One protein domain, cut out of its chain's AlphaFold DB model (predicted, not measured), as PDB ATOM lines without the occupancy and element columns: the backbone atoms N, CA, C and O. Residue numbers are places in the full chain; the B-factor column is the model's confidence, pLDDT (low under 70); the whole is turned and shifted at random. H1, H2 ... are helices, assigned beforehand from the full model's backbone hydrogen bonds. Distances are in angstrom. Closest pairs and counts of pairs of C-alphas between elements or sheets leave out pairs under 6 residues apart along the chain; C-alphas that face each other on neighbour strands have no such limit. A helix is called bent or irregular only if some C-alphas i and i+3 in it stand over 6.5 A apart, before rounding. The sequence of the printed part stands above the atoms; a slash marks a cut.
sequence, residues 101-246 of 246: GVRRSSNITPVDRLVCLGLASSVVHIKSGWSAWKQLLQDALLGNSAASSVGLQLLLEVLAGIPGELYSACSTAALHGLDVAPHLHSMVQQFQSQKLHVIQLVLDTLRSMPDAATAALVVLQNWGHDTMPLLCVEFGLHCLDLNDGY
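What this domain is: This is residues 101 to 246 of the 246 residues of an uncharacterized protein of Aphanomyces astaci (UniProt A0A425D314). The first arm of a long bent helix, H3a, is the core of a helical body: H1, H2 and H5 pack round it, and H4b packs on H5. Toward one end H3b and H4a run side by side in opposite ways, and a long unnamed stretch, residues 223 to 246, follows H5. The printed part has 146 residues with five named helices, in the order H1 H2 H3 H4 H5, and no named strand; its class is all helix. It is compact, with a radius of gyration of the C-alphas of 16.4 A, and its C-alphas span 50 by 38 by 26 A.

Where its parts are: Find C-alpha 110 at (109.766, 55.024, 90.209); from there H1, residues 110 to 125, runs 22.8 A. H2 follows as residues 133 to 142, 13.7 A long. By its hydrogen bonds H3, residues 149 to 175, was assigned as one helix, but it is bent: C-alphas 160 and 163 are 7.0 A apart. Its arms are H3a, residues 149 to 160, 16.3 A, and H3b, residues 163 to 175, 18.2 A. H4, residues 181 to 208, likewise assigned as one helix, is bent, with C-alphas 193 and 196 7.3 A apart; its arms are H4a, residues 181 to 193, 18.0 A, and H4b, residues 196 to 208, 18.4 A. H5, residues 210 to 222, is 19.2 A long and ends at C-alpha 222, (117.949, 40.319, 98.837); it is irregular, with C-alphas 211 and 214 7.5 A apart.

How they stand to each other: Start at H1: it touches H3a at a steep tilt of 49 degrees, the closest C-alphas being those of Cys 116 and Val 158, 4.6 A apart. H2 and H3a form a hairpin, closest at the C-alphas of Leu 141 and Gly 151, 5.0 A apart. H3b and H4a are close but not clearly touching, with the C-alphas of Cys 170 and Leu 184 6.7 A apart. H3a, H4b and H5 form an up and down bundle, each running against the one before. In it H3a touches H5 at a shallow tilt of 7 degrees, closest at the C-alphas of Ala 160 and Val 219, 4.3 A apart. H4b and H5 form a hairpin, closest at the C-alphas of Val 202 and Ala 216, 5.1 A apart. Every O i to N i+4 pair is within hydrogen-bond range in H1, H2, H3a, H3b, H4a and H4b; in H5, 7 of 9 are.

The domain as a whole: Look at Gly 101 and Asn 243, whose C-alphas are the two farthest apart, 53.2 A. The printed part has no cut, and no link between its helices is long. The model's confidence is low, under 70, at residues 101 to 106, 144 to 148, 177 to 181 and 225 to 246.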
ATOM      1  N   GLY A 101     114.512  72.228 100.893       63.44
ATOM      2  CA  GLY A 101     113.648  73.100 100.082       63.44
ATOM      3  C   GLY A 101     113.056  72.448  98.828       63.44
ATOM      4  O   GLY A 101     112.138  73.019  98.236       63.44
ATOM      5  N   VAL A 102     113.483  71.234  98.464       69.75
ATOM      6  CA  VAL A 102     112.815  70.439  97.426       69.75
ATOM      7  C   VAL A 102     111.530  69.849  98.006       69.75
ATOM      8  O   VAL A 102     111.555  69.029  98.925       69.75
ATOM      9  N   ARG A 103     110.369  70.282  97.493       61.00
ATOM     10  CA  ARG A 103     109.068  69.724  97.893       61.00
ATOM     11  C   ARG A 103     108.943  68.306  97.349       61.00
ATOM     12  O   ARG A 103     108.559  68.118  96.198       61.00
ATOM     13  N   ARG A 104     109.243  67.316  98.186       67.25
ATOM     14  CA  ARG A 104     109.073  65.902  97.854       67.25
ATOM     15  C   ARG A 104     107.992  65.252  98.694       67.25
ATOM     16  O   ARG A 104     107.819  65.574  99.868       67.25
ATOM     17  N   SER A 105     107.292  64.301  98.081       63.91
ATOM     18  CA  SER A 105     106.584  63.291  98.861       63.91
ATOM     19  C   SER A 105     107.613  62.490  99.657       63.91
ATOM     20  O   SER A 105     108.728  62.288  99.177       63.91
ATOM     21  N   SER A 106     107.241  61.991 100.831       66.38
ATOM     22  CA  SER A 106     108.082  61.096 101.637       66.38
ATOM     23  C   SER A 106     108.410  59.763 100.951       66.38
ATOM     24  O   SER A 106     109.138  58.958 101.519       66.38
ATOM     25  N   ASN A 107     107.855  59.506  99.763       75.50
ATOM     26  CA  ASN A 107     107.990  58.252  99.043       75.50
ATOM     27  C   ASN A 107     109.038  58.355  97.932       75.50
ATOM     28  O   ASN A 107     109.085  59.335  97.184       75.50
ATOM     29  N   ILE A 108     109.811  57.283  97.788       85.75
ATOM     30  CA  ILE A 108     110.723  57.059  96.666       85.75
ATOM     31  C   ILE A 108     109.913  56.912  95.369       85.75
ATOM     32  O   ILE A 108     108.977  56.109  95.300       85.75
ATOM     33  N   THR A 109     110.262  57.684  94.339       89.44
ATOM     34  CA  THR A 109     109.569  57.638  93.041       89.44
ATOM     35  C   THR A 109     110.040  56.446  92.193       89.44
ATOM     36  O   THR A 109     111.114  55.887  92.434       89.44
ATOM     37  N   PRO A 110     109.288  56.036  91.153       91.44
ATOM     38  CA  PRO A 110     109.766  55.024  90.209       91.44
ATOM     39  C   PRO A 110     111.096  55.395  89.535       91.44
ATOM     40  O   PRO A 110     111.937  54.521  89.328       91.44
ATOM     41  N   VAL A 111     111.305  56.682  89.233       93.44
ATOM     42  CA  VAL A 111     112.567  57.181  88.667       93.44
ATOM     43  C   VAL A 111     113.704  57.028  89.675       93.44
ATOM     44  O   VAL A 111     114.760  56.515  89.315       93.44
ATOM     45  N   ASP A 112     113.482  57.386  90.942       92.88
ATOM     46  CA  ASP A 112     114.490  57.219  91.994       92.88
ATOM     47  C   ASP A 112     114.925  55.767  92.139       92.88
ATOM     48  O   ASP A 112     116.118  55.494  92.215       92.88
ATOM     49  N   ARG A 113     113.977  54.822  92.115       93.88
ATOM     50  CA  ARG A 113     114.300  53.390  92.176       93.88
ATOM     51  C   ARG A 113     115.171  52.953  91.006       93.88
ATOM     52  O   ARG A 113     116.139  52.226  91.210       93.88
ATOM     53  N   LEU A 114     114.871  53.407  89.787       96.12
ATOM     54  CA  LEU A 114     115.706  53.109  88.619       96.12
ATOM     55  C   LEU A 114     117.109  53.710  88.750       96.12
ATOM     56  O   LEU A 114     118.084  53.045  88.401       96.12
ATOM     57  N   VAL A 115     117.221  54.925  89.289       96.81
ATOM     58  CA  VAL A 115     118.511  55.565  89.573       96.81
ATOM     59  C   VAL A 115     119.284  54.806  90.658       96.81
ATOM     60  O   VAL A 115     120.470  54.539  90.474       96.81
ATOM     61  N   CYS A 116     118.627  54.384  91.742       97.12
ATOM     62  CA  CYS A 116     119.224  53.553  92.790       97.12
ATOM     63  C   CYS A 116     119.735  52.217  92.238       97.12
ATOM     64  O   CYS A 116     120.835  51.791  92.581       97.12
ATOM     65  N   LEU A 117     118.984  51.579  91.337       96.44
ATOM     66  CA  LEU A 117     119.424  50.361  90.655       96.44
ATOM     67  C   LEU A 117     120.597  50.624  89.698       96.44
ATOM     68  O   LEU A 117     121.518  49.816  89.625       96.44
ATOM     69  N   GLY A 118     120.611  51.766  89.005       97.06
ATOM     70  CA  GLY A 118     121.767  52.211  88.222       97.06
ATOM     71  C   GLY A 118     123.021  52.375  89.087       97.06
ATOM     72  O   GLY A 118     124.087  51.890  88.716       97.06
ATOM     73  N   LEU A 119     122.885  52.971  90.277       97.38
ATOM     74  CA  LEU A 119     123.971  53.077  91.256       97.38
ATOM     75  C   LEU A 119     124.416  51.718  91.788       97.38
ATOM     76  O   LEU A 119     125.618  51.494  91.902       97.38
ATOM     77  N   ALA A 120     123.486  50.809  92.086       97.19
ATOM     78  CA  ALA A 120     123.816  49.446  92.495       97.19
ATOM     79  C   ALA A 120     124.649  48.736  91.416       97.19
ATOM     80  O   ALA A 120     125.680  48.141  91.726       97.19
ATOM     81  N   SER A 121     124.263  48.890  90.146       96.25
ATOM     82  CA  SER A 121     125.022  48.379  89.003       96.25
ATOM     83  C   SER A 121     126.426  48.997  88.947       96.25
ATOM     84  O   SER A 121     127.424  48.284  88.855       96.25
ATOM     85  N   SER A 122     126.547  50.320  89.116       96.56
ATOM     86  CA  SER A 122     127.852  50.996  89.147       96.56
ATOM     87  C   SER A 122     128.733  50.512  90.300       96.56
ATOM     88  O   SER A 122     129.930  50.322  90.117       96.56
ATOM     89  N   VAL A 123     128.162  50.285  91.484       95.75
ATOM     90  CA  VAL A 123     128.887  49.757  92.649       95.75
ATOM     91  C   VAL A 123     129.478  48.378  92.354       95.75
ATOM     92  O   VAL A 123     130.626  48.119  92.714       95.75
ATOM     93  N   VAL A 124     128.718  47.513  91.681       94.06
ATOM     94  CA  VAL A 124     129.163  46.169  91.297       94.06
ATOM     95  C   VAL A 124     130.267  46.225  90.237       94.06
ATOM     96  O   VAL A 124     131.281  45.542  90.380       94.06
ATOM     97  N   HIS A 125     130.111  47.065  89.213       92.94
ATOM     98  CA  HIS A 125     130.990  47.064  88.041       92.94
ATOM     99  C   HIS A 125     132.266  47.922  88.173       92.94
ATOM    100  O   HIS A 125     133.266  47.602  87.529       92.94
ATOM    101  N   ILE A 126     132.300  48.938  89.049       93.50
ATOM    102  CA  ILE A 126     133.496  49.776  89.270       93.50
ATOM    103  C   ILE A 126     134.470  49.059  90.212       93.50
ATOM    104  O   ILE A 126     134.441  49.229  91.436       93.50
ATOM    105  N   LYS A 127     135.373  48.268  89.631       88.69
ATOM    106  CA  LYS A 127     136.339  47.437  90.363       88.69
ATOM    107  C   LYS A 127     137.223  48.237  91.322       88.69
ATOM    108  O   LYS A 127     137.459  47.794  92.446       88.69
ATOM    109  N   SER A 128     137.701  49.414  90.915       89.06
ATOM    110  CA  SER A 128     138.526  50.276  91.776       89.06
ATOM    111  C   SER A 128     137.783  50.799  93.016       89.06
ATOM    112  O   SER A 128     138.420  51.207  93.986       89.06
ATOM    113  N   GLY A 129     136.445  50.766  93.013       85.38
ATOM    114  CA  GLY A 129     135.588  51.322  94.061       85.38
ATOM    115  C   GLY A 129     135.106  50.326  95.119       85.38
ATOM    116  O   GLY A 129     134.466  50.748  96.085       85.38
ATOM    117  N   TRP A 130     135.395  49.026  94.990       86.56
ATOM    118  CA  TRP A 130     134.823  47.980  95.856       86.56
ATOM    119  C   TRP A 130     135.128  48.131  97.355       86.56
ATOM    120  O   TRP A 130     134.346  47.674  98.188       86.56
ATOM    121  N   SER A 131     136.221  48.793  97.728       85.88
ATOM    122  CA  SER A 131     136.546  49.053  99.136       85.88
ATOM    123  C   SER A 131     135.866  50.307  99.699       85.88
ATOM    124  O   SER A 131     135.633  50.382 100.904       85.88
ATOM    125  N   ALA A 132     135.527  51.283  98.849       88.88
ATOM    126  CA  ALA A 132     135.098  52.621  99.263       88.88
ATOM    127  C   ALA A 132     133.610  52.919  99.002       88.88
ATOM    128  O   ALA A 132     133.086  53.903  99.525       88.88
ATOM    129  N   TRP A 133     132.907  52.085  98.226       91.06
ATOM    130  CA  TRP A 133     131.534  52.367  97.784       91.06
ATOM    131  C   TRP A 133     130.562  52.671  98.931       91.06
ATOM    132  O   TRP A 133     129.753  53.584  98.805       91.06
ATOM    133  N   LYS A 134     130.654  51.960 100.065       89.81
ATOM    134  CA  LYS A 134     129.758  52.176 101.218       89.81
ATOM    135  C   LYS A 134     129.874  53.586 101.764       89.81
ATOM    136  O   LYS A 134     128.861  54.253 101.934       89.81
ATOM    137  N   GLN A 135     131.109  54.007 102.028       90.31
ATOM    138  CA  GLN A 135     131.380  55.326 102.577       90.31
ATOM    139  C   GLN A 135     130.931  56.400 101.586       90.31
ATOM    140  O   GLN A 135     130.221  57.314 101.974       90.31
ATOM    141  N   LEU A 136     131.231  56.227 100.293       91.62
ATOM    142  CA  LEU A 136     130.768  57.144  99.249       91.62
ATOM    143  C   LEU A 136     129.239  57.285  99.224       91.62
ATOM    144  O   LEU A 136     128.734  58.402  99.156       91.62
ATOM    145  N   LEU A 137     128.491  56.177  99.301       92.44
ATOM    146  CA  LEU A 137     127.025  56.217  99.335       92.44
ATOM    147  C   LEU A 137     126.490  56.860 100.621       92.44
ATOM    148  O   LEU A 137     125.541  57.638 100.563       92.44
ATOM    149  N   GLN A 138     127.079  56.537 101.774       90.38
ATOM    150  CA  GLN A 138     126.671  57.086 103.068       90.38
ATOM    151  C   GLN A 138     126.939  58.589 103.139       90.38
ATOM    152  O   GLN A 138     126.027  59.348 103.457       90.38
ATOM    153  N   ASP A 139     128.139  59.030 102.770       89.19
ATOM    154  CA  ASP A 139     128.507  60.445 102.747       89.19
ATOM    155  C   ASP A 139     127.603  61.215 101.774       89.19
ATOM    156  O   ASP A 139     127.102  62.292 102.100       89.19
ATOM    157  N   ALA A 140     127.312  60.634 100.605       88.69
ATOM    158  CA  ALA A 140     126.477  61.279  99.602       88.69
ATOM    159  C   ALA A 140     124.997  61.380 100.004       88.69
ATOM    160  O   ALA A 140     124.389  62.424  99.773       88.69
ATOM    161  N   LEU A 141     124.406  60.319 100.567       89.25
ATOM    162  CA  LEU A 141     122.957  60.229 100.809       89.25
ATOM    163  C   LEU A 141     122.544  60.601 102.240       89.25
ATOM    164  O   LEU A 141     121.394  60.987 102.457       89.25
ATOM    165  N   LEU A 142     123.464  60.512 103.207       87.50
ATOM    166  CA  LEU A 142     123.215  60.786 104.629       87.50
ATOM    167  C   LEU A 142     123.985  62.009 105.162       87.50
ATOM    168  O   LEU A 142     123.638  62.513 106.229       87.50
ATOM    169  N   GLY A 143     125.002  62.508 104.444       73.06
ATOM    170  CA  GLY A 143     125.926  63.543 104.936       73.06
ATOM    171  C   GLY A 143     125.305  64.912 105.246       73.06
ATOM    172  O   GLY A 143     125.828  65.646 106.079       73.06
ATOM    173  N   ASN A 144     124.153  65.251 104.660       65.38
ATOM    174  CA  ASN A 144     123.490  66.553 104.843       65.38
ATOM    175  C   ASN A 144     122.427  66.542 105.966       65.38
ATOM    176  O   ASN A 144     121.338  67.091 105.813       65.38
ATOM    177  N   SER A 145     122.708  65.866 107.087       53.81
ATOM    178  CA  SER A 145     121.695  65.497 108.087       53.81
ATOM    179  C   SER A 145     121.081  66.672 108.861       53.81
ATOM    180  O   SER A 145     121.693  67.261 109.751       53.81
ATOM    181  N   ALA A 146     119.787  66.869 108.624       44.69
ATOM    182  CA  ALA A 146     118.796  66.905 109.691       44.69
ATOM    183  C   ALA A 146     117.586  66.069 109.225       44.69
ATOM    184  O   ALA A 146     116.782  66.529 108.425       44.69
ATOM    185  N   ALA A 147     117.487  64.815 109.679       52.47
ATOM    186  CA  ALA A 147     116.311  63.946 109.500       52.47
ATOM    187  C   ALA A 147     115.882  63.611 108.046       52.47
ATOM    188  O   ALA A 147     114.707  63.696 107.698       52.47
ATOM    189  N   SER A 148     116.797  63.154 107.188       65.50
ATOM    190  CA  SER A 148     116.434  62.661 105.848       65.50
ATOM    191  C   SER A 148     116.089  61.162 105.892       65.50
ATOM    192  O   SER A 148     116.898  60.305 105.534       65.50
ATOM    193  N   SER A 149     114.872  60.827 106.338       79.12
ATOM    194  CA  SER A 149     114.300  59.475 106.172       79.12
ATOM    195  C   SER A 149     114.362  59.014 104.709       79.12
ATOM    196  O   SER A 149     114.633  57.847 104.437       79.12
ATOM    197  N   VAL A 150     114.220  59.955 103.771       85.38
ATOM    198  CA  VAL A 150     114.340  59.742 102.322       85.38
ATOM    199  C   VAL A 150     115.752  59.310 101.917       85.38
ATOM    200  O   VAL A 150     115.900  58.376 101.140       85.38
ATOM    201  N   GLY A 151     116.804  59.938 102.445       88.56
ATOM    202  CA  GLY A 151     118.192  59.575 102.137       88.56
ATOM    203  C   GLY A 151     118.538  58.167 102.615       88.56
ATOM    204  O   GLY A 151     119.179  57.407 101.889       88.56
ATOM    205  N   LEU A 152     118.034  57.783 103.792       89.94
ATOM    206  CA  LEU A 152     118.139  56.410 104.283       89.94
ATOM    207  C   LEU A 152     117.363  55.430 103.395       89.94
ATOM    208  O   LEU A 152     117.904  54.390 103.035       89.94
ATOM    209  N   GLN A 153     116.132  55.758 102.998       91.44
ATOM    210  CA  GLN A 153     115.364  54.932 102.062       91.44
ATOM    211  C   GLN A 153     116.091  54.765 100.719       91.44
ATOM    212  O   GLN A 153     116.197  53.644 100.236       91.44
ATOM    213  N   LEU A 154     116.652  55.834 100.145       92.88
ATOM    214  CA  LEU A 154     117.437  55.773  98.905       92.88
ATOM    215  C   LEU A 154     118.680  54.892  99.060       92.88
ATOM    216  O   LEU A 154     118.973  54.093  98.172       92.88
ATOM    217  N   LEU A 155     119.389  55.002 100.188       94.38
ATOM    218  CA  LEU A 155     120.523  54.132 100.494       94.38
ATOM    219  C   LEU A 155     120.084  52.664 100.551       94.38
ATOM    220  O   LEU A 155     120.741  51.810  99.960       94.38
ATOM    221  N   LEU A 156     118.971  52.367 101.225       95.12
ATOM    222  CA  LEU A 156     118.422  51.013 101.306       95.12
ATOM    223  C   LEU A 156     117.977  50.496  99.931       95.12
ATOM    224  O   LEU A 156     118.241  49.341  99.622       95.12
ATOM    225  N   GLU A 157     117.390  51.334  99.076       95.44
ATOM    226  CA  GLU A 157     117.034  50.976  97.693       95.44
ATOM    227  C   GLU A 157     118.286  50.631  96.857       95.44
ATOM    228  O   GLU A 157     118.283  49.645  96.119       95.44
ATOM    229  N   VAL A 158     119.396  51.370  97.012       96.81
ATOM    230  CA  VAL A 158     120.679  51.013  96.368       96.81
ATOM    231  C   VAL A 158     121.194  49.680  96.906       96.81
ATOM    232  O   VAL A 158     121.546  48.793  96.129       96.81
ATOM    233  N   LEU A 159     121.223  49.515  98.233       96.00
ATOM    234  CA  LEU A 159     121.689  48.284  98.868       96.00
ATOM    235  C   LEU A 159     120.870  47.083  98.396       96.00
ATOM    236  O   LEU A 159     121.451  46.076  98.007       96.00
ATOM    237  N   ALA A 160     119.545  47.198  98.356       95.25
ATOM    238  CA  ALA A 160     118.649  46.147  97.893       95.25
ATOM    239  C   ALA A 160     118.953  45.697  96.455       95.25
ATOM    240  O   ALA A 160     118.775  44.521  96.143       95.25
ATOM    241  N   GLY A 161     119.430  46.598  95.590       95.19
ATOM    242  CA  GLY A 161     119.758  46.288  94.198       95.19
ATOM    243  C   GLY A 161     121.043  45.479  93.996       95.19
ATOM    244  O   GLY A 161     121.130  44.711  93.039       95.19
ATOM    245  N   ILE A 162     122.034  45.617  94.885       95.38
ATOM    246  CA  ILE A 162     123.388  45.061  94.686       95.38
ATOM    247  C   ILE A 162     123.389  43.536  94.449       95.38
ATOM    248  O   ILE A 162     124.013  43.108  93.477       95.38
ATOM    249  N   PRO A 163     122.694  42.697  95.249       93.06
ATOM    250  CA  PRO A 163     122.674  41.249  95.023       93.06
ATOM    251  C   PRO A 163     122.129  40.854  93.645       93.06
ATOM    252  O   PRO A 163     122.675  39.961  93.000       93.06
ATOM    253  N   GLY A 164     121.096  41.551  93.160       91.38
ATOM    254  CA  GLY A 164     120.523  41.304  91.836       91.38
ATOM    255  C   GLY A 164     121.492  41.644  90.701       91.38
ATOM    256  O   GLY A 164     121.617  40.884  89.743       91.38
ATOM    257  N   GLU A 165     122.228  42.748  90.831       92.31
ATOM    258  CA  GLU A 165     123.244  43.152  89.851       92.31
ATOM    259  C   GLU A 165     124.449  42.189  89.865       92.31
ATOM    260  O   GLU A 165     124.937  41.799  88.804       92.31
ATOM    261  N   LEU A 166     124.862  41.694  91.040       90.38
ATOM    262  CA  LEU A 166     125.873  40.632  91.158       90.38
ATOM    263  C   LEU A 166     125.428  39.336  90.481       90.38
ATOM    264  O   LEU A 166     126.183  38.758  89.701       90.38
ATOM    265  N   TYR A 167     124.198  38.891  90.751       88.25
ATOM    266  CA  TYR A 167     123.638  37.694  90.128       88.25
ATOM    267  C   TYR A 167     123.578  37.831  88.603       88.25
ATOM    268  O   TYR A 167     123.949  36.900  87.883       88.25
ATOM    269  N   SER A 168     123.165  39.001  88.104       87.38
ATOM    270  CA  SER A 168     123.140  39.299  86.671       87.38
ATOM    271  C   SER A 168     124.543  39.234  86.068       87.38
ATOM    272  O   SER A 168     124.740  38.549  85.067       87.38
ATOM    273  N   ALA A 169     125.531  39.879  86.695       86.44
ATOM    274  CA  ALA A 169     126.918  39.868  86.234       86.44
ATOM    275  C   ALA A 169     127.493  38.441  86.173       86.44
ATOM    276  O   ALA A 169     128.093  38.053  85.167       86.44
ATOM    277  N   CYS A 170     127.257  37.632  87.209       84.94
ATOM    278  CA  CYS A 170     127.666  36.230  87.226       84.94
ATOM    279  C   CYS A 170     126.956  35.403  86.141       84.94
ATOM    280  O   CYS A 170     127.610  34.659  85.413       84.94
ATOM    281  N   SER A 171     125.636  35.556  85.998       83.25
ATOM    282  CA  SER A 171     124.839  34.820  85.007       83.25
ATOM    283  C   SER A 171     125.257  35.151  83.575       83.25
ATOM    284  O   SER A 171     125.405  34.254  82.750       83.25
ATOM    285  N   THR A 172     125.503  36.428  83.268       81.56
ATOM    286  CA  THR A 172     125.994  36.863  81.953       81.56
ATOM    287  C   THR A 172     127.355  36.247  81.635       81.56
ATOM    288  O   THR A 172     127.549  35.727  80.538       81.56
ATOM    289  N   ALA A 173     128.286  36.240  82.589       78.81
ATOM    290  CA  ALA A 173     129.591  35.621  82.374       78.81
ATOM    291  C   ALA A 173     129.496  34.105  82.138       78.81
ATOM    292  O   ALA A 173     130.153  33.592  81.230       78.81
ATOM    293  N   ALA A 174     128.637  33.410  82.895       76.06
ATOM    294  CA  ALA A 174     128.380  31.983  82.721       76.06
ATOM    295  C   ALA A 174     127.780  31.667  81.338       76.06
ATOM    296  O   ALA A 174     128.267  30.775  80.645       76.06
ATOM    297  N   LEU A 175     126.775  32.434  80.897       77.06
ATOM    298  CA  LEU A 175     126.121  32.256  79.591       77.06
ATOM    299  C   LEU A 175     127.072  32.465  78.407       77.06
ATOM    300  O   LEU A 175     126.933  31.801  77.383       77.06
ATOM    301  N   HIS A 176     128.027  33.385  78.534       74.25
ATOM    302  CA  HIS A 176     128.986  33.686  77.472       74.25
ATOM    303  C   HIS A 176     130.266  32.843  77.535       74.25
ATOM    304  O   HIS A 176     131.165  33.063  76.725       74.25
ATOM    305  N   GLY A 177     130.359  31.885  78.468       63.81
ATOM    306  CA  GLY A 177     131.525  31.008  78.609       63.81
ATOM    307  C   GLY A 177     132.829  31.774  78.838       63.81
ATOM    308  O   GLY A 177     133.898  31.306  78.451       63.81
ATOM    309  N   LEU A 178     132.741  32.980  79.403       65.06
ATOM    310  CA  LEU A 178     133.903  33.822  79.637       65.06
ATOM    311  C   LEU A 178     134.658  33.271  80.856       65.06
ATOM    312  O   LEU A 178     134.070  33.096  81.924       65.06
ATOM    313  N   ASP A 179     135.966  33.042  80.721       60.09
ATOM    314  CA  ASP A 179     136.847  32.638  81.826       60.09
ATOM    315  C   ASP A 179     137.139  33.837  82.756       60.09
ATOM    316  O   ASP A 179     138.245  34.366  82.846       60.09
ATOM    317  N   VAL A 180     136.081  34.346  83.394       63.03
ATOM    318  CA  VAL A 180     136.091  35.503  84.316       63.03
ATOM    319  C   VAL A 180     136.050  35.036  85.771       63.03
ATOM    320  O   VAL A 180     135.908  35.851  86.687       63.03
ATOM    321  N   ALA A 181     136.175  33.727  86.009       64.56
ATOM    322  CA  ALA A 181     135.986  33.110  87.317       64.56
ATOM    323  C   ALA A 181     136.811  33.777  88.437       64.56
ATOM    324  O   ALA A 181     136.224  34.073  89.480       64.56
ATOM    325  N   PRO A 182     138.102  34.140  88.252       73.62
ATOM    326  CA  PRO A 182     138.874  34.794  89.313       73.62
ATOM    327  C   PRO A 182     138.356  36.195  89.662       73.62
ATOM    328  O   PRO A 182     138.340  36.595  90.827       73.62
ATOM    329  N   HIS A 183     137.918  36.957  88.658       78.62
ATOM    330  CA  HIS A 183     137.422  38.314  88.862       78.62
ATOM    331  C   HIS A 183     136.032  38.316  89.505       78.62
ATOM    332  O   HIS A 183     135.816  39.069  90.456       78.62
ATOM    333  N   LEU A 184     135.128  37.438  89.060       81.38
ATOM    334  CA  LEU A 184     133.807  37.266  89.671       81.38
ATOM    335  C   LEU A 184     133.913  36.752  91.106       81.38
ATOM    336  O   LEU A 184     133.187  37.219  91.978       81.38
ATOM    337  N   HIS A 185     134.854  35.844  91.372       82.00
ATOM    338  CA  HIS A 185     135.142  35.373  92.725       82.00
ATOM    339  C   HIS A 185     135.578  36.505  93.639       82.00
ATOM    340  O   HIS A 185     134.994  36.691  94.706       82.00
ATOM    341  N   SER A 186     136.530  37.319  93.184       86.19
ATOM    342  CA  SER A 186     136.958  38.500  93.926       86.19
ATOM    343  C   SER A 186     135.795  39.467  94.177       86.19
ATOM    344  O   SER A 186     135.620  39.913  95.307       86.19
ATOM    345  N   MET A 187     134.960  39.729  93.168       87.56
ATOM    346  CA  MET A 187     133.778  40.588  93.289       87.56
ATOM    347  C   MET A 187     132.817  40.075  94.368       87.56
ATOM    348  O   MET A 187     132.520  40.781  95.329       87.56
ATOM    349  N   VAL A 188     132.366  38.824  94.250       87.81
ATOM    350  CA  VAL A 188     131.410  38.217  95.186       87.81
ATOM    351  C   VAL A 188     131.970  38.193  96.606       87.81
ATOM    352  O   VAL A 188     131.268  38.592  97.533       87.81
ATOM    353  N   GLN A 189     133.235  37.806  96.793       87.50
ATOM    354  CA  GLN A 189     133.874  37.805  98.112       87.50
ATOM    355  C   GLN A 189     133.902  39.197  98.749       87.50
ATOM    356  O   GLN A 189     133.623  39.332  99.943       87.50
ATOM    357  N   GLN A 190     134.198  40.241  97.965       89.00
ATOM    358  CA  GLN A 190     134.187  41.615  98.468       89.00
ATOM    359  C   GLN A 190     132.808  41.987  99.010       89.00
ATOM    360  O   GLN A 190     132.713  42.442 100.148       89.00
ATOM    361  N   PHE A 191     131.727  41.725  98.275       90.00
ATOM    362  CA  PHE A 191     130.379  42.055  98.749       90.00
ATOM    363  C   PHE A 191     129.896  41.148  99.886       90.00
ATOM    364  O   PHE A 191     129.290  41.643 100.837       90.00
ATOM    365  N   GLN A 192     130.224  39.855  99.863       87.38
ATOM    366  CA  GLN A 192     129.920  38.942 100.968       87.38
ATOM    367  C   GLN A 192     130.575  39.385 102.278       87.38
ATOM    368  O   GLN A 192     129.921  39.362 103.320       87.38
ATOM    369  N   SER A 193     131.816  39.882 102.231       89.00
ATOM    370  CA  SER A 193     132.489  40.429 103.418       89.00
ATOM    371  C   SER A 193     131.747  41.627 104.036       89.00
ATOM    372  O   SER A 193     131.910  41.920 105.219       89.00
ATOM    373  N   GLN A 194     130.890  42.306 103.261       89.44
ATOM    374  CA  GLN A 194     130.088  43.441 103.720       89.44
ATOM    375  C   GLN A 194     128.692  43.061 104.214       89.44
ATOM    376  O   GLN A 194     128.023  43.907 104.808       89.44
ATOM    377  N   LYS A 195     128.262  41.805 104.031       88.69
ATOM    378  CA  LYS A 195     126.913  41.338 104.379       88.69
ATOM    379  C   LYS A 195     126.543  41.660 105.826       88.69
ATOM    380  O   LYS A 195     125.504  42.265 106.058       88.69
ATOM    381  N   LEU A 196     127.409  41.347 106.792       89.19
ATOM    382  CA  LEU A 196     127.131  41.609 108.213       89.19
ATOM    383  C   LEU A 196     126.886  43.097 108.504       89.19
ATOM    384  O   LEU A 196     125.970  43.432 109.250       89.19
ATOM    385  N   HIS A 197     127.646  43.995 107.872       90.81
ATOM    386  CA  HIS A 197     127.453  45.438 108.029       90.81
ATOM    387  C   HIS A 197     126.115  45.911 107.444       90.81
ATOM    388  O   HIS A 197     125.445  46.746 108.046       90.81
ATOM    389  N   VAL A 198     125.716  45.372 106.287       92.75
ATOM    390  CA  VAL A 198     124.424  45.691 105.658       92.75
ATOM    391  C   VAL A 198     123.265  45.197 106.526       92.75
ATOM    392  O   VAL A 198     122.326  45.949 106.778       92.75
ATOM    393  N   ILE A 199     123.353  43.971 107.051       91.38
ATOM    394  CA  ILE A 199     122.335  43.409 107.948       91.38
ATOM    395  C   ILE A 199     122.228  44.219 109.246       91.38
ATOM    396  O   ILE A 199     121.120  44.487 109.702       91.38
ATOM    397  N   GLN A 200     123.348  44.674 109.810       91.75
ATOM    398  CA  GLN A 200     123.325  45.531 110.996       91.75
ATOM    399  C   GLN A 200     122.579  46.851 110.732       91.75
ATOM    400  O   GLN A 200     121.695  47.212 111.508       91.75
ATOM    401  N   LEU A 201     122.849  47.518 109.602       92.62
ATOM    402  CA  LEU A 201     122.130  48.734 109.198       92.62
ATOM    403  C   LEU A 201     120.618  48.493 109.047       92.62
ATOM    404  O   LEU A 201     119.810  49.327 109.459       92.62
ATOM    405  N   VAL A 202     120.227  47.351 108.477       93.00
ATOM    406  CA  VAL A 202     118.818  46.947 108.349       93.00
ATOM    407  C   VAL A 202     118.167  46.783 109.720       93.00
ATOM    408  O   VAL A 202     117.094  47.337 109.951       93.00
ATOM    409  N   LEU A 203     118.809  46.064 110.644       92.50
ATOM    410  CA  LEU A 203     118.283  45.854 111.995       92.50
ATOM    411  C   LEU A 203     118.121  47.175 112.751       92.50
ATOM    412  O   LEU A 203     117.100  47.386 113.407       92.50
ATOM    413  N   ASP A 204     119.094  48.076 112.634       92.12
ATOM    414  CA  ASP A 204     119.026  49.393 113.265       92.12
ATOM    415  C   ASP A 204     117.916  50.250 112.646       92.12
ATOM    416  O   ASP A 204     117.162  50.900 113.374       92.12
ATOM    417  N   THR A 205     117.725  50.170 111.326       91.75
ATOM    418  CA  THR A 205     116.614  50.830 110.626       91.75
ATOM    419  C   THR A 205     115.260  50.310 111.109       91.75
ATOM    420  O   THR A 205     114.395  51.103 111.467       91.75
ATOM    421  N   LEU A 206     115.074  48.988 111.186       91.62
ATOM    422  CA  LEU A 206     113.813  48.378 111.627       91.62
ATOM    423  C   LEU A 206     113.449  48.753 113.070       91.62
ATOM    424  O   LEU A 206     112.270  48.850 113.401       91.62
ATOM    425  N   ARG A 207     114.452  48.980 113.927       91.44
ATOM    426  CA  ARG A 207     114.249  49.398 115.322       91.44
ATOM    427  C   ARG A 207     113.900  50.875 115.470       91.44
ATOM    428  O   ARG A 207     113.205  51.225 116.418       91.44
ATOM    429  N   SER A 208     114.427  51.732 114.597       88.81
ATOM    430  CA  SER A 208     114.443  53.185 114.825       88.81
ATOM    431  C   SER A 208     113.668  54.014 113.798       88.81
ATOM    432  O   SER A 208     113.299  55.142 114.109       88.81
ATOM    433  N   MET A 209     113.383  53.476 112.607       87.31
ATOM    434  CA  MET A 209     112.844  54.224 111.464       87.31
ATOM    435  C   MET A 209     111.713  53.450 110.754       87.31
ATOM    436  O   MET A 209     111.944  52.844 109.702       87.31
ATOM    437  N   PRO A 210     110.472  53.484 111.280       84.75
ATOM    438  CA  PRO A 210     109.330  52.754 110.714       84.75
ATOM    439  C   PRO A 210     109.062  53.070 109.236       84.75
ATOM    440  O   PRO A 210     108.770  52.168 108.455       84.75
ATOM    441  N   ASP A 211     109.248  54.328 108.829       84.56
ATOM    442  CA  ASP A 211     109.019  54.782 107.450       84.56
ATOM    443  C   ASP A 211     109.971  54.133 106.433       84.56
ATOM    444  O   ASP A 211     109.692  54.110 105.236       84.56
ATOM    445  N   ALA A 212     111.111  53.606 106.884       88.06
ATOM    446  CA  ALA A 212     112.091  52.925 106.042       88.06
ATOM    447  C   ALA A 212     112.022  51.392 106.176       88.06
ATOM    448  O   ALA A 212     112.790  50.682 105.522       88.06
ATOM    449  N   ALA A 213     111.102  50.864 106.994       89.88
ATOM    450  CA  ALA A 213     111.039  49.444 107.325       89.88
ATOM    451  C   ALA A 213     110.818  48.561 106.092       89.88
ATOM    452  O   ALA A 213     111.490  47.545 105.945       89.88
ATOM    453  N   THR A 214     109.936  48.956 105.170       90.81
ATOM    454  CA  THR A 214     109.709  48.194 103.933       90.81
ATOM    455  C   THR A 214     110.981  48.097 103.092       90.81
ATOM    456  O   THR A 214     111.338  47.002 102.673       90.81
ATOM    457  N   ALA A 215     111.704  49.205 102.899       90.94
ATOM    458  CA  ALA A 215     112.971  49.194 102.168       90.94
ATOM    459  C   ALA A 215     114.018  48.320 102.883       90.94
ATOM    460  O   ALA A 215     114.689  47.512 102.247       90.94
ATOM    461  N   ALA A 216     114.099  48.405 104.214       92.94
ATOM    462  CA  ALA A 216     114.998  47.583 105.020       92.94
ATOM    463  C   ALA A 216     114.685  46.077 104.915       92.94
ATOM    464  O   ALA A 216     115.602  45.263 104.810       92.94
ATOM    465  N   LEU A 217     113.405  45.692 104.880       93.75
ATOM    466  CA  LEU A 217     112.990  44.301 104.674       93.75
ATOM    467  C   LEU A 217     113.334  43.791 103.269       93.75
ATOM    468  O   LEU A 217     113.748  42.643 103.137       93.75
ATOM    469  N   VAL A 218     113.229  44.629 102.232       93.00
ATOM    470  CA  VAL A 218     113.674  44.260 100.876       93.00
ATOM    471  C   VAL A 218     115.191  44.044 100.843       93.00
ATOM    472  O   VAL A 218     115.662  43.078 100.244       93.00
ATOM    473  N   VAL A 219     115.973  44.881 101.537       94.75
ATOM    474  CA  VAL A 219     117.420  44.643 101.700       94.75
ATOM    475  C   VAL A 219     117.664  43.302 102.388       94.75
ATOM    476  O   VAL A 219     118.470  42.518 101.898       94.75
ATOM    477  N   LEU A 220     116.954  43.005 103.483       92.31
ATOM    478  CA  LEU A 220     117.081  41.726 104.190       92.31
ATOM    479  C   LEU A 220     116.780  40.533 103.278       92.31
ATOM    480  O   LEU A 220     117.533  39.562 103.280       92.31
ATOM    481  N   GLN A 221     115.704  40.624 102.494       90.62
ATOM    482  CA  GLN A 221     115.307  39.599 101.536       90.62
ATOM    483  C   GLN A 221     116.403  39.362 100.491       90.62
ATOM    484  O   GLN A 221     116.741  38.217 100.222       90.62
ATOM    485  N   ASN A 222     116.988  40.427  99.937       90.88
ATOM    486  CA  ASN A 222     117.949  40.319  98.837       90.88
ATOM    487  C   ASN A 222     119.368  39.966  99.308       90.88
ATOM    488  O   ASN A 222     120.110  39.303  98.585       90.88
ATOM    489  N   TRP A 223     119.753  40.367 100.519       90.69
ATOM    490  CA  TRP A 223     121.039  40.020 101.140       90.69
ATOM    491  C   TRP A 223     120.977  38.741 101.986       90.69
ATOM    492  O   TRP A 223     121.954  38.399 102.667       90.69
ATOM    493  N   GLY A 224     119.844  38.036 101.946       78.12
ATOM    494  CA  GLY A 224     119.613  36.754 102.595       78.12
ATOM    495  C   GLY A 224     120.610  35.670 102.175       78.12
ATOM    496  O   GLY A 224     121.543  35.894 101.400       78.12
ATOM    497  N   HIS A 225     120.494  34.492 102.780       63.91
ATOM    498  CA  HIS A 225     121.390  33.372 102.486       63.91
ATOM    499  C   HIS A 225     121.214  32.857 101.045       63.91
ATOM    500  O   HIS A 225     122.212  32.631 100.369       63.91
ATOM    501  N   ASP A 226     119.976  32.812 100.550       64.31
ATOM    502  CA  ASP A 226     119.639  32.111  99.300       64.31
ATOM    503  C   ASP A 226     119.651  33.008  98.049       64.31
ATOM    504  O   ASP A 226     119.539  32.533  96.923       64.31
ATOM    505  N   THR A 227     119.783  34.323  98.227       66.31
ATOM    506  CA  THR A 227     119.732  35.322  97.143       66.31
ATOM    507  C   THR A 227     121.093  35.918  96.803       66.31
ATOM    508  O   THR A 227     121.282  36.438  95.703       66.31
ATOM    509  N   MET A 228     122.050  35.861  97.729       69.69
ATOM    510  CA  MET A 228     123.404  36.344  97.488       69.69
ATOM    511  C   MET A 228     124.230  35.225  96.839       69.69
ATOM    512  O   MET A 228     124.355  34.162  97.445       69.69
ATOM    513  N   PRO A 229     124.837  35.432  95.656       63.25
ATOM    514  CA  PRO A 229     125.610  34.382  95.002       63.25
ATOM    515  C   PRO A 229     126.748  33.883  95.905       63.25
ATOM    516  O   PRO A 229     127.509  34.688  96.446       63.25
ATOM    517  N   LEU A 230     126.873  32.561  96.045       62.59
ATOM    518  CA  LEU A 230     127.984  31.866  96.700       62.59
ATOM    519  C   LEU A 230     128.838  31.199  95.615       62.59
ATOM    520  O   LEU A 230     128.346  30.393  94.837       62.59
ATOM    521  N   LEU A 231     130.127  31.541  95.543       57.38
ATOM    522  CA  LEU A 231     131.086  30.892  94.637       57.38
ATOM    523  C   LEU A 231     131.790  29.730  95.350       57.38
ATOM    524  O   LEU A 231     133.011  29.715  95.473       57.38
ATOM    525  N   CYS A 232     130.992  28.775  95.821       47.62
ATOM    526  CA  CYS A 232     131.402  27.420  96.167       47.62
ATOM    527  C   CYS A 232     130.292  26.512  95.629       47.62
ATOM    528  O   CYS A 232     129.183  26.589  96.135       47.62
ATOM    529  N   VAL A 233     130.614  25.664  94.648       43.88
ATOM    530  CA  VAL A 233     129.709  24.706  93.980       43.88
ATOM    531  C   VAL A 233     128.836  25.328  92.872       43.88
ATOM    532  O   VAL A 233     128.157  26.330  93.051       43.88
ATOM    533  N   GLU A 234     128.989  24.753  91.676       43.84
ATOM    534  CA  GLU A 234     128.188  24.882  90.449       43.84
ATOM    535  C   GLU A 234     127.149  26.021  90.414       43.84
ATOM    536  O   GLU A 234     126.031  25.913  90.922       43.84
ATOM    537  N   PHE A 235     127.502  27.117  89.728       44.31
ATOM    538  CA  PHE A 235     126.553  28.175  89.376       44.31
ATOM    539  C   PHE A 235     125.401  27.580  88.558       44.31
ATOM    540  O   PHE A 235     125.561  27.306  87.370       44.31
ATOM    541  N   GLY A 236     124.246  27.378  89.199       46.59
ATOM    542  CA  GLY A 236     123.025  26.939  88.523       46.59
ATOM    543  C   GLY A 236     122.105  25.980  89.282       46.59
ATOM    544  O   GLY A 236     121.021  25.723  88.764       46.59
ATOM    545  N   LEU A 237     122.467  25.463  90.468       41.88
ATOM    546  CA  LEU A 237     121.650  24.419  91.129       41.88
ATOM    547  C   LEU A 237     121.220  24.663  92.589       41.88
ATOM    548  O   LEU A 237     120.324  23.967  93.056       41.88
ATOM    549  N   HIS A 238     121.713  25.683  93.298       43.97
ATOM    550  CA  HIS A 238     121.357  25.868  94.722       43.97
ATOM    551  C   HIS A 238     120.037  26.603  95.012       43.97
ATOM    552  O   HIS A 238     119.711  26.836  96.169       43.97
ATOM    553  N   CYS A 239     119.207  26.904  94.006       39.69
ATOM    554  CA  CYS A 239     117.859  27.438  94.266       39.69
ATOM    555  C   CYS A 239     116.881  26.377  94.830       39.69
ATOM    556  O   CYS A 239     115.708  26.685  95.027       39.69
ATOM    557  N   LEU A 240     117.323  25.126  95.038       37.28
ATOM    558  CA  LEU A 240     116.469  23.993  95.427       37.28
ATOM    559  C   LEU A 240     117.070  23.052  96.489       37.28
ATOM    560  O   LEU A 240     116.515  21.973  96.695       37.28
ATOM    561  N   ASP A 241     118.135  23.425  97.206       37.22
ATOM    562  CA  ASP A 241     118.561  22.630  98.369       37.22
ATOM    563  C   ASP A 241     117.767  23.035  99.619       37.22
ATOM    564  O   ASP A 241     118.215  23.788 100.474       37.22
ATOM    565  N   LEU A 242     116.559  22.478  99.742       41.00
ATOM    566  CA  LEU A 242     115.753  22.466 100.975       41.00
ATOM    567  C   LEU A 242     116.317  21.499 102.044       41.00
ATOM    568  O   LEU A 242     115.559  20.955 102.843       41.00
ATOM    569  N   ASN A 243     117.627  21.245 102.048       39.78
ATOM    570  CA  ASN A 243     118.238  20.173 102.835       39.78
ATOM    571  C   ASN A 243     119.146  20.622 103.983       39.78
ATOM    572  O   ASN A 243     119.776  19.765 104.593       39.78
ATOM    573  N   ASP A 244     119.139  21.898 104.366       40.56
ATOM    574  CA  ASP A 244     119.751  22.318 105.629       40.56
ATOM    575  C   ASP A 244     118.673  22.570 106.687       40.56
ATOM    576  O   ASP A 244     118.325  23.692 107.047       40.56
ATOM    577  N   GLY A 245     118.126  21.457 107.180       38.12
ATOM    578  CA  GLY A 245     117.510  21.404 108.495       38.12
ATOM    579  C   GLY A 245     118.593  21.279 109.563       38.12
ATOM    580  O   GLY A 245     119.117  20.185 109.769       38.12
ATOM    581  N   TYR A 246     118.876  22.383 110.251       34.31
ATOM    582  CA  TYR A 246     119.421  22.408 111.611       34.31
ATOM    583  C   TYR A 246     118.711  23.481 112.434       34.31
ATOM    584  O   TYR A 246     118.588  24.623 111.938       34.31
TER     585      TYR A 246